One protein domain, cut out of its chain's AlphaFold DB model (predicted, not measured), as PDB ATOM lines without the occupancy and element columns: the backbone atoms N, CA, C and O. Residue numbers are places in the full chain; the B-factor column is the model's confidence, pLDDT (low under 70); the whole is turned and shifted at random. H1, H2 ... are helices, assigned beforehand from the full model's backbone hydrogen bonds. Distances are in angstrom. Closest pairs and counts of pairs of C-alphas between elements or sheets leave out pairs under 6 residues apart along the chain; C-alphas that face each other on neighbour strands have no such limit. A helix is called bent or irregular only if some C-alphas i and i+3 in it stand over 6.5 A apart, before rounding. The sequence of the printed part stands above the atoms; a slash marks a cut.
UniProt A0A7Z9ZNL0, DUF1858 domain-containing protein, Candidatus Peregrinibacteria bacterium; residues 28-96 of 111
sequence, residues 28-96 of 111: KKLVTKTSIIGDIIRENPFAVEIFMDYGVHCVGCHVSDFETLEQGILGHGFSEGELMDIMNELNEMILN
ATOM      1  N   LYS A  28      61.715  77.476  69.730       65.81
ATOM      2  CA  LYS A  28      62.993  77.847  70.380       65.81
ATOM      3  C   LYS A  28      63.256  77.035  71.646       65.81
ATOM      4  O   LYS A  28      62.652  77.266  72.695       65.81
ATOM      5  N   LYS A  29      64.182  76.081  71.542       83.19
ATOM      6  CA  LYS A  29      64.627  75.220  72.643       83.19
ATOM      7  C   LYS A  29      65.849  75.834  73.321       83.19
ATOM      8  O   LYS A  29      66.880  76.016  72.687       83.19
ATOM      9  N   LEU A  30      65.724  76.137  74.612       90.88
ATOM     10  CA  LEU A  30      66.831  76.644  75.421       90.88
ATOM     11  C   LEU A  30      67.830  75.538  75.778       90.88
ATOM     12  O   LEU A  30      67.471  74.370  75.955       90.88
ATOM     13  N   VAL A  31      69.084  75.943  75.934       93.38
ATOM     14  CA  VAL A  31      70.203  75.130  76.398       93.38
ATOM     15  C   VAL A  31      70.232  75.108  77.922       93.38
ATOM     16  O   VAL A  31      70.111  76.141  78.579       93.38
ATOM     17  N   THR A  32      70.432  73.921  78.491       95.00
ATOM     18  CA  THR A  32      70.656  73.718  79.925       95.00
ATOM     19  C   THR A  32      71.993  73.015  80.158       95.00
ATOM     20  O   THR A  32      72.601  72.475  79.234       95.00
ATOM     21  N   LYS A  33      72.437  72.950  81.420       95.00
ATOM     22  CA  LYS A  33      73.638  72.204  81.851       95.00
ATOM     23  C   LYS A  33      73.682  70.750  81.356       95.00
ATOM     24  O   LYS A  33      74.760  70.201  81.136       95.00
ATOM     25  N   THR A  34      72.517  70.124  81.196       95.94
ATOM     26  CA  THR A  34      72.372  68.724  80.773       95.94
ATOM     27  C   THR A  34      72.179  68.559  79.265       95.94
ATOM     28  O   THR A  34      72.063  67.427  78.804       95.94
ATOM     29  N   SER A  35      72.110  69.650  78.496       94.19
ATOM     30  CA  SER A  35      72.064  69.584  77.032       94.19
ATOM     31  C   SER A  35      73.348  68.962  76.486       94.19
ATOM     32  O   SER A  35      74.434  69.265  76.977       94.19
ATOM     33  N   ILE A  36      73.227  68.107  75.469       94.62
ATOM     34  CA  ILE A  36      74.374  67.481  74.800       94.62
ATOM     35  C   ILE A  36      75.048  68.493  73.877       94.62
ATOM     36  O   ILE A  36      74.372  69.142  73.081       94.62
ATOM     37  N   ILE A  37      76.375  68.608  73.957       92.81
ATOM     38  CA  ILE A  37      77.146  69.595  73.181       92.81
ATOM     39  C   ILE A  37      76.941  69.393  71.673       92.81
ATOM     40  O   ILE A  37      76.655  70.356  70.960       92.81
ATOM     41  N   GLY A  38      76.997  68.147  71.194       91.31
ATOM     42  CA  GLY A  38      76.736  67.819  69.790       91.31
ATOM     43  C   GLY A  38      75.334  68.221  69.310       91.31
ATOM     44  O   GLY A  38      75.178  68.689  68.182       91.31
ATOM     45  N   ASP A  39      74.313  68.113  70.167       91.38
ATOM     46  CA  ASP A  39      72.949  68.551  69.836       91.38
ATOM     47  C   ASP A  39      72.847  70.077  69.786       91.38
ATOM     48  O   ASP A  39      72.244  70.607  68.855       91.38
ATOM     49  N   ILE A  40      73.481  70.782  70.734       92.00
ATOM     50  CA  ILE A  40      73.529  72.251  70.750       92.00
ATOM     51  C   ILE A  40      74.098  72.762  69.426       92.00
ATOM     52  O   ILE A  40      73.473  73.610  68.802       92.00
ATOM     53  N   ILE A  41      75.236  72.224  68.981       90.50
ATOM     54  CA  ILE A  41      75.920  72.653  67.751       90.50
ATOM     55  C   ILE A  41      75.095  72.326  66.506       90.50
ATOM     56  O   ILE A  41      75.012  73.134  65.584       90.50
ATOM     57  N   ARG A  42      74.466  71.147  66.467       87.56
ATOM     58  CA  ARG A  42      73.644  70.723  65.326       87.56
ATOM     59  C   ARG A  42      72.383  71.570  65.177       87.56
ATOM     60  O   ARG A  42      71.989  71.874  64.057       87.56
ATOM     61  N   GLU A  43      71.753  71.916  66.296       88.12
ATOM     62  CA  GLU A  43      70.577  72.791  66.341       88.12
ATOM     63  C   GLU A  43      70.973  74.270  66.152       88.12
ATOM     64  O   GLU A  43      70.192  75.050  65.612       88.12
ATOM     65  N   ASN A  44      72.191  74.654  66.557       88.62
ATOM     66  CA  ASN A  44      72.672  76.034  66.611       88.62
ATOM     67  C   ASN A  44      74.145  76.128  66.151       88.62
ATOM     68  O   ASN A  44      75.045  76.184  66.990       88.62
ATOM     69  N   PRO A  45      74.431  76.184  64.836       88.75
ATOM     70  CA  PRO A  45      75.807  76.205  64.326       88.75
ATOM     71  C   PRO A  45      76.687  77.346  64.866       88.75
ATOM     72  O   PRO A  45      77.887  77.147  65.050       88.75
ATOM     73  N   PHE A  46      76.102  78.507  65.196       89.19
ATOM     74  CA  PHE A  46      76.815  79.621  65.844       89.19
ATOM     75  C   PHE A  46      77.437  79.250  67.198       89.19
ATOM     76  O   PHE A  46      78.381  79.900  67.640       89.19
ATOM     77  N   ALA A  47      76.931  78.209  67.871       91.81
ATOM     78  CA  ALA A  47      77.430  77.790  69.176       91.81
ATOM     79  C   ALA A  47      78.923  77.441  69.134       91.81
ATOM     80  O   ALA A  47      79.614  77.621  70.131       91.81
ATOM     81  N   VAL A  48      79.428  76.978  67.983       91.75
ATOM     82  CA  VAL A  48      80.858  76.695  67.792       91.75
ATOM     83  C   VAL A  48      81.702  77.939  68.049       91.75
ATOM     84  O   VAL A  48      82.703  77.839  68.750       91.75
ATOM     85  N   GLU A  49      81.297  79.099  67.530       90.88
ATOM     86  CA  GLU A  49      82.036  80.354  67.702       90.88
ATOM     87  C   GLU A  49      82.048  80.785  69.170       90.88
ATOM     88  O   GLU A  49      83.122  81.016  69.719       90.88
ATOM     89  N   ILE A  50      80.892  80.734  69.845       93.12
ATOM     90  CA  ILE A  50      80.794  81.009  71.288       93.12
ATOM     91  C   ILE A  50      81.738  80.084  72.061       93.12
ATOM     92  O   ILE A  50      82.566  80.542  72.839       93.12
ATOM     93  N   PHE A  51      81.684  78.771  71.830       93.81
ATOM     94  CA  PHE A  51      82.580  77.839  72.513       93.81
ATOM     95  C   PHE A  51      84.059  78.169  72.281       93.81
ATOM     96  O   PHE A  51      84.852  78.114  73.221       93.81
ATOM     97  N   MET A  52      84.438  78.539  71.058       91.12
ATOM     98  CA  MET A  52      85.809  78.933  70.738       91.12
ATOM     99  C   MET A  52      86.230  80.233  71.435       91.12
ATOM    100  O   MET A  52      87.360  80.299  71.921       91.12
ATOM    101  N   ASP A  53      85.341  81.217  71.556       92.56
ATOM    102  CA  ASP A  53      85.614  82.491  72.233       92.56
ATOM    103  C   ASP A  53      85.890  82.313  73.733       92.56
ATOM    104  O   ASP A  53      86.763  82.982  74.292       92.56
ATOM    105  N   TYR A  54      85.241  81.334  74.373       91.75
ATOM    106  CA  TYR A  54      85.553  80.922  75.749       91.75
ATOM    107  C   TYR A  54      86.748  79.953  75.839       91.75
ATOM    108  O   TYR A  54      87.103  79.499  76.924       91.75
ATOM    109  N   GLY A  55      87.403  79.624  74.721       89.44
ATOM    110  CA  GLY A  55      88.575  78.745  74.674       89.44
ATOM    111  C   GLY A  55      88.262  77.243  74.654       89.44
ATOM    112  O   GLY A  55      89.171  76.416  74.770       89.44
ATOM    113  N   VAL A  56      86.998  76.862  74.466       89.50
ATOM    114  CA  VAL A  56      86.519  75.475  74.374       89.50
ATOM    115  C   VAL A  56      86.682  74.964  72.935       89.50
ATOM    116  O   VAL A  56      85.730  74.704  72.208       89.50
ATOM    117  N   HIS A  57      87.922  74.792  72.481       84.88
ATOM    118  CA  HIS A  57      88.197  74.364  71.098       84.88
ATOM    119  C   HIS A  57      87.856  72.891  70.804       84.88
ATOM    120  O   HIS A  57      87.872  72.458  69.653       84.88
ATOM    121  N   CYS A  58      87.582  72.085  71.831       75.50
ATOM    122  CA  CYS A  58      87.335  70.647  71.698       75.50
ATOM    123  C   CYS A  58      85.916  70.291  71.225       75.50
ATOM    124  O   CYS A  58      85.620  69.110  71.058       75.50
ATOM    125  N   VAL A  59      85.054  71.275  70.959       74.25
ATOM    126  CA  VAL A  59      83.635  71.053  70.632       74.25
ATOM    127  C   VAL A  59      83.371  70.298  69.327       74.25
ATOM    128  O   VAL A  59      82.321  69.675  69.186       74.25
ATOM    129  N   GLY A  60      84.346  70.260  68.413       69.19
ATOM    130  CA  GLY A  60      84.323  69.422  67.204       69.19
ATOM    131  C   GLY A  60      84.864  67.994  67.387       69.19
ATOM    132  O   GLY A  60      85.053  67.279  66.404       69.19
ATOM    133  N   CYS A  61      85.187  67.569  68.612       76.19
ATOM    134  CA  CYS A  61      85.646  66.210  68.895       76.19
ATOM    135  C   CYS A  61      84.479  65.211  68.835       76.19
ATOM    136  O   CYS A  61      83.399  65.511  69.318       76.19
ATOM    137  N   HIS A  62      84.712  63.975  68.384       78.12
ATOM    138  CA  HIS A  62      83.698  62.899  68.381       78.12
ATOM    139  C   HIS A  62      83.097  62.596  69.770       78.12
ATOM    140  O   HIS A  62      82.087  61.910  69.877       78.12
ATOM    141  N   VAL A  63      83.751  63.051  70.842       79.38
ATOM    142  CA  VAL A  63      83.289  62.870  72.222       79.38
ATOM    143  C   VAL A  63      82.155  63.849  72.569       79.38
ATOM    144  O   VAL A  63      81.306  63.506  73.389       79.38
ATOM    145  N   SER A  64      82.057  65.001  71.890       81.56
ATOM    146  CA  SER A  64      81.054  66.038  72.185       81.56
ATOM    147  C   SER A  64      79.610  65.597  71.905       81.56
ATOM    148  O   SER A  64      78.677  66.132  72.503       81.56
ATOM    149  N   ASP A  65      79.414  64.569  71.074       87.00
ATOM    150  CA  ASP A  65      78.116  63.920  70.841       87.00
ATOM    151  C   ASP A  65      77.590  63.145  72.066       87.00
ATOM    152  O   ASP A  65      76.429  62.734  72.087       87.00
ATOM    153  N   PHE A  66      78.423  62.927  73.090       88.94
ATOM    154  CA  PHE A  66      78.073  62.144  74.282       88.94
ATOM    155  C   PHE A  66      78.237  62.907  75.599       88.94
ATOM    156  O   PHE A  66      77.855  62.384  76.647       88.94
ATOM    157  N   GLU A  67      78.793  64.117  75.569       90.44
ATOM    158  CA  GLU A  67      79.009  64.938  76.760       90.44
ATOM    159  C   GLU A  67      77.900  65.972  76.930       90.44
ATOM    160  O   GLU A  67      77.498  66.653  75.979       90.44
ATOM    161  N   THR A  68      77.419  66.121  78.167       95.50
ATOM    162  CA  THR A  68      76.603  67.287  78.512       95.50
ATOM    163  C   THR A  68      77.462  68.545  78.529       95.50
ATOM    164  O   THR A  68      78.678  68.480  78.716       95.50
ATOM    165  N   LEU A  69      76.824  69.707  78.402       94.25
ATOM    166  CA  LEU A  69      77.486  71.000  78.524       94.25
ATOM    167  C   LEU A  69      78.278  71.098  79.837       94.25
ATOM    168  O   LEU A  69      79.459  71.420  79.827       94.25
ATOM    169  N   GLU A  70      77.668  70.749  80.969       95.44
ATOM    170  CA  GLU A  70      78.358  70.771  82.264       95.44
ATOM    171  C   GLU A  70      79.552  69.809  82.315       95.44
ATOM    172  O   GLU A  70      80.611  70.182  82.816       95.44
ATOM    173  N   GLN A  71      79.417  68.592  81.775       94.12
ATOM    174  CA  GLN A  71      80.504  67.610  81.760       94.12
ATOM    175  C   GLN A  71      81.670  68.061  80.884       94.12
ATOM    176  O   GLN A  71      82.808  68.017  81.344       94.12
ATOM    177  N   GLY A  72      81.395  68.525  79.663       92.00
ATOM    178  CA  GLY A  72      82.434  68.973  78.740       92.00
ATOM    179  C   GLY A  72      83.145  70.234  79.233       92.00
ATOM    180  O   GLY A  72      84.365  70.330  79.145       92.00
ATOM    181  N   ILE A  73      82.416  71.183  79.827       93.94
ATOM    182  CA  ILE A  73      83.016  72.418  80.349       93.94
ATOM    183  C   ILE A  73      83.792  72.138  81.646       93.94
ATOM    184  O   ILE A  73      84.997  72.375  81.720       93.94
ATOM    185  N   LEU A  74      83.167  71.552  82.669       94.25
ATOM    186  CA  LEU A  74      83.849  71.337  83.952       94.25
ATOM    187  C   LEU A  74      84.917  70.234  83.878       94.25
ATOM    188  O   LEU A  74      85.969  70.342  84.512       94.25
ATOM    189  N   GLY A  75      84.683  69.179  83.092       89.56
ATOM    190  CA  GLY A  75      85.610  68.054  82.921       89.56
ATOM    191  C   GLY A  75      86.930  68.444  82.255       89.56
ATOM    192  O   GLY A  75      87.948  67.785  82.473       89.56
ATOM    193  N   HIS A  76      86.934  69.552  81.513       85.44
ATOM    194  CA  HIS A  76      88.113  70.101  80.849       85.44
ATOM    195  C   HIS A  76      88.774  71.266  81.604       85.44
ATOM    196  O   HIS A  76      89.748  71.834  81.112       85.44
ATOM    197  N   GLY A  77      88.326  71.560  82.831       89.81
ATOM    198  CA  GLY A  77      89.010  72.476  83.750       89.81
ATOM    199  C   GLY A  77      88.515  73.920  83.732       89.81
ATOM    200  O   GLY A  77      89.150  74.768  84.359       89.81
ATOM    201  N   PHE A  78      87.396  74.195  83.061       93.12
ATOM    202  CA  PHE A  78      86.698  75.471  83.171       93.12
ATOM    203  C   PHE A  78      85.910  75.540  84.486       93.12
ATOM    204  O   PHE A  78      85.547  74.528  85.092       93.12
ATOM    205  N   SER A  79      85.670  76.755  84.951       95.38
ATOM    206  CA  SER A  79      84.929  77.047  86.171       95.38
ATOM    207  C   SER A  79      83.415  76.975  85.963       95.38
ATOM    208  O   SER A  79      82.898  77.088  84.853       95.38
ATOM    209  N   GLU A  80      82.671  76.849  87.064       93.75
ATOM    210  CA  GLU A  80      81.209  76.959  87.019       93.75
ATOM    211  C   GLU A  80      80.742  78.350  86.555       93.75
ATOM    212  O   GLU A  80      79.686  78.455  85.942       93.75
ATOM    213  N   GLY A  81      81.539  79.400  86.787       95.50
ATOM    214  CA  GLY A  81      81.261  80.735  86.252       95.50
ATOM    215  C   GLY A  81      81.261  80.738  84.726       95.50
ATOM    216  O   GLY A  81      80.264  81.111  84.119       95.50
ATOM    217  N   GLU A  82      82.321  80.203  84.118       94.94
ATOM    218  CA  GLU A  82      82.433  80.087  82.656       94.94
ATOM    219  C   GLU A  82      81.315  79.219  82.063       94.94
ATOM    220  O   GLU A  82      80.755  79.561  81.026       94.94
ATOM    221  N   LEU A  83      80.918  78.135  82.741       95.25
ATOM    222  CA  LEU A  83      79.753  77.337  82.339       95.25
ATOM    223  C   LEU A  83      78.467  78.175  82.278       95.25
ATOM    224  O   LEU A  83      77.689  78.036  81.333       95.25
ATOM    225  N   MET A  84      78.219  79.014  83.287       95.94
ATOM    226  CA  MET A  84      77.028  79.866  83.316       95.94
ATOM    227  C   MET A  84      77.086  80.947  82.240       95.94
ATOM    228  O   MET A  84      76.073  81.183  81.586       95.94
ATOM    229  N   ASP A  85      78.249  81.561  82.029       95.56
ATOM    230  CA  ASP A  85      78.444  82.601  81.016       95.56
ATOM    231  C   ASP A  85      78.188  82.048  79.605       95.56
ATOM    232  O   ASP A  85      77.334  82.571  78.885       95.56
ATOM    233  N   ILE A  86      78.793  80.903  79.266       94.56
ATOM    234  CA  ILE A  86      78.562  80.194  77.996       94.56
ATOM    235  C   ILE A  86      77.077  79.858  77.817       94.56
ATOM    236  O   ILE A  86      76.494  80.099  76.761       94.56
ATOM    237  N   MET A  87      76.440  79.284  78.843       95.00
ATOM    238  CA  MET A  87      75.031  78.889  78.771       95.00
ATOM    239  C   MET A  87      74.105  80.100  78.585       95.00
ATOM    240  O   MET A  87      73.113  80.007  77.857       95.00
ATOM    241  N   ASN A  88      74.407  81.223  79.234       93.75
ATOM    242  CA  ASN A  88      73.639  82.456  79.100       93.75
ATOM    243  C   ASN A  88      73.771  83.036  77.691       93.75
ATOM    244  O   ASN A  88      72.753  83.354  77.085       93.75
ATOM    245  N   GLU A  89      74.987  83.099  77.151       93.81
ATOM    246  CA  GLU A  89      75.244  83.630  75.810       93.81
ATOM    247  C   GLU A  89      74.605  82.771  74.712       93.81
ATOM    248  O   GLU A  89      73.951  83.295  73.808       93.81
ATOM    249  N   LEU A  90      74.678  81.439  74.840       92.81
ATOM    250  CA  LEU A  90      73.959  80.514  73.960       92.81
ATOM    251  C   LEU A  90      72.456  80.810  73.960       92.81
ATOM    252  O   LEU A  90      71.844  80.964  72.905       92.81
ATOM    253  N   ASN A  91      71.853  80.912  75.144       93.06
ATOM    254  CA  ASN A  91      70.422  81.165  75.274       93.06
ATOM    255  C   ASN A  91      70.018  82.562  74.786       93.06
ATOM    256  O   ASN A  91      68.941  82.713  74.206       93.06
ATOM    257  N   GLU A  92      70.867  83.570  74.980       91.06
ATOM    258  CA  GLU A  92      70.655  84.917  74.459       91.06
ATOM    259  C   GLU A  92      70.632  84.920  72.928       91.06
ATOM    260  O   GLU A  92      69.686  85.448  72.347       91.06
ATOM    261  N   MET A  93      71.589  84.251  72.282       89.44
ATOM    262  CA  MET A  93      71.657  84.137  70.820       89.44
ATOM    263  C   MET A  93      70.505  83.312  70.231       89.44
ATOM    264  O   MET A  93      69.967  83.659  69.181       89.44
ATOM    265  N   ILE A  94      70.046  82.263  70.926       88.19
ATOM    266  CA  ILE A  94      68.837  81.513  70.535       88.19
ATOM    267  C   ILE A  94      67.613  82.434  70.549       88.19
ATOM    268  O   ILE A  94      66.761  82.402  69.650       88.19
ATOM    269  N   LEU A  95      67.498  83.267  71.582       88.19
ATOM    270  CA  LEU A  95      66.347  84.140  71.772       88.19
ATOM    271  C   LEU A  95      66.359  85.345  70.839       88.19
ATOM    272  O   LEU A  95      65.327  85.641  70.230       88.19
ATOM    273  N   ASN A  96      67.522  85.966  70.689       86.12
ATOM    274  CA  ASN A  96      67.751  87.213  69.977       86.12
ATOM    275  C   ASN A  96      68.906  87.037  68.975       86.12
ATOM    276  O   ASN A  96      69.967  87.636  69.163       86.12
TER     277      ASN A  96
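AT A GLANCE: This is residues 28 to 96 of the 111 residues of the protein "DUF1858 domain-containing protein" of Candidatus Peregrinibacteria bacterium (UniProt A0A7Z9ZNL0). One long helix, H5, runs along one side of a small body of four short helices; H2 packs across the middle of H5, H4 folds back beside its first turns as a helical hairpin, and H1 and H3 lie on the side away from H5. Residues 28 to 36 lead into H1, and the two ends of the printed part lie near the same end of the longest axis. The printed part has 69 residues with five named helices, H1 to H5 in order along the chain, and no named strand; the class is all helix. The whole is compact, with a radius of gyration of the C-alphas of 10.5 A and a rounded outline of 29 by 25 by 20 A.

HOW THE PARTS SIT: H1, residues 37 to 43, and H2, residues 47 to 53, only just touch, with 3 pairs of C-alphas within 8 A, and only at the corner by their tight link; the closest C-alphas are those of Ile 41 and Ala 47, 5.5 A apart. They run opposite ways at a steep tilt of 54 degrees. H2 and H3, residues 57 to 60, only just touch, also with 3 pairs, closest at the C-alphas of Phe 51 and His 57, 6.8 A apart. H4, residues 69 to 75, is close to H1 but not clearly touching, with the C-alphas of Ile 37 and Leu 69 at 5.5 A. H4 forms a helical hairpin with H5, residues 80 to 95: they run opposite ways at a shallow tilt of 22 degrees, and H5 touches H4 with residues 80 to 83 alone, closest at the C-alphas of Ile 73 and Leu 83, 6.2 A apart. With residues 86 to 90 alone H5 touches H2, the hub, opposite ways at a steep tilt of 44 degrees; the C-alphas of Ala 47 and Leu 90 are the closest, at 6.5 A. H1 and H5 are apart, as are H2 and H4. In H1, H2, H4 and H5 every O i to N i+4 pair is within hydrogen-bond range; H3 is too short for such a pair, and its one O i to N i+3 pair is not within range.

IN THESE COORDINATES: H1 begins at C-alpha 37 (77.146, 69.595, 73.181) and is 10.0 A long. H2 measures 9.9 A, and H4 9.7 A. H3 is irregular, with C-alphas 57 and 60 at 7.4 A. H5 runs 22.5 A from C-alpha 80 (81.209, 76.959, 87.019) to C-alpha 95 (66.347, 84.140, 71.772).

THE WHOLE: The C-alphas of Lys 28 and Gly 77 are the two farthest apart, at 29.7 A. The printed part has no cut, and no link between helices is long. The mean pLDDT of the printed part is 89.8; residues 28 and 60 are under 70.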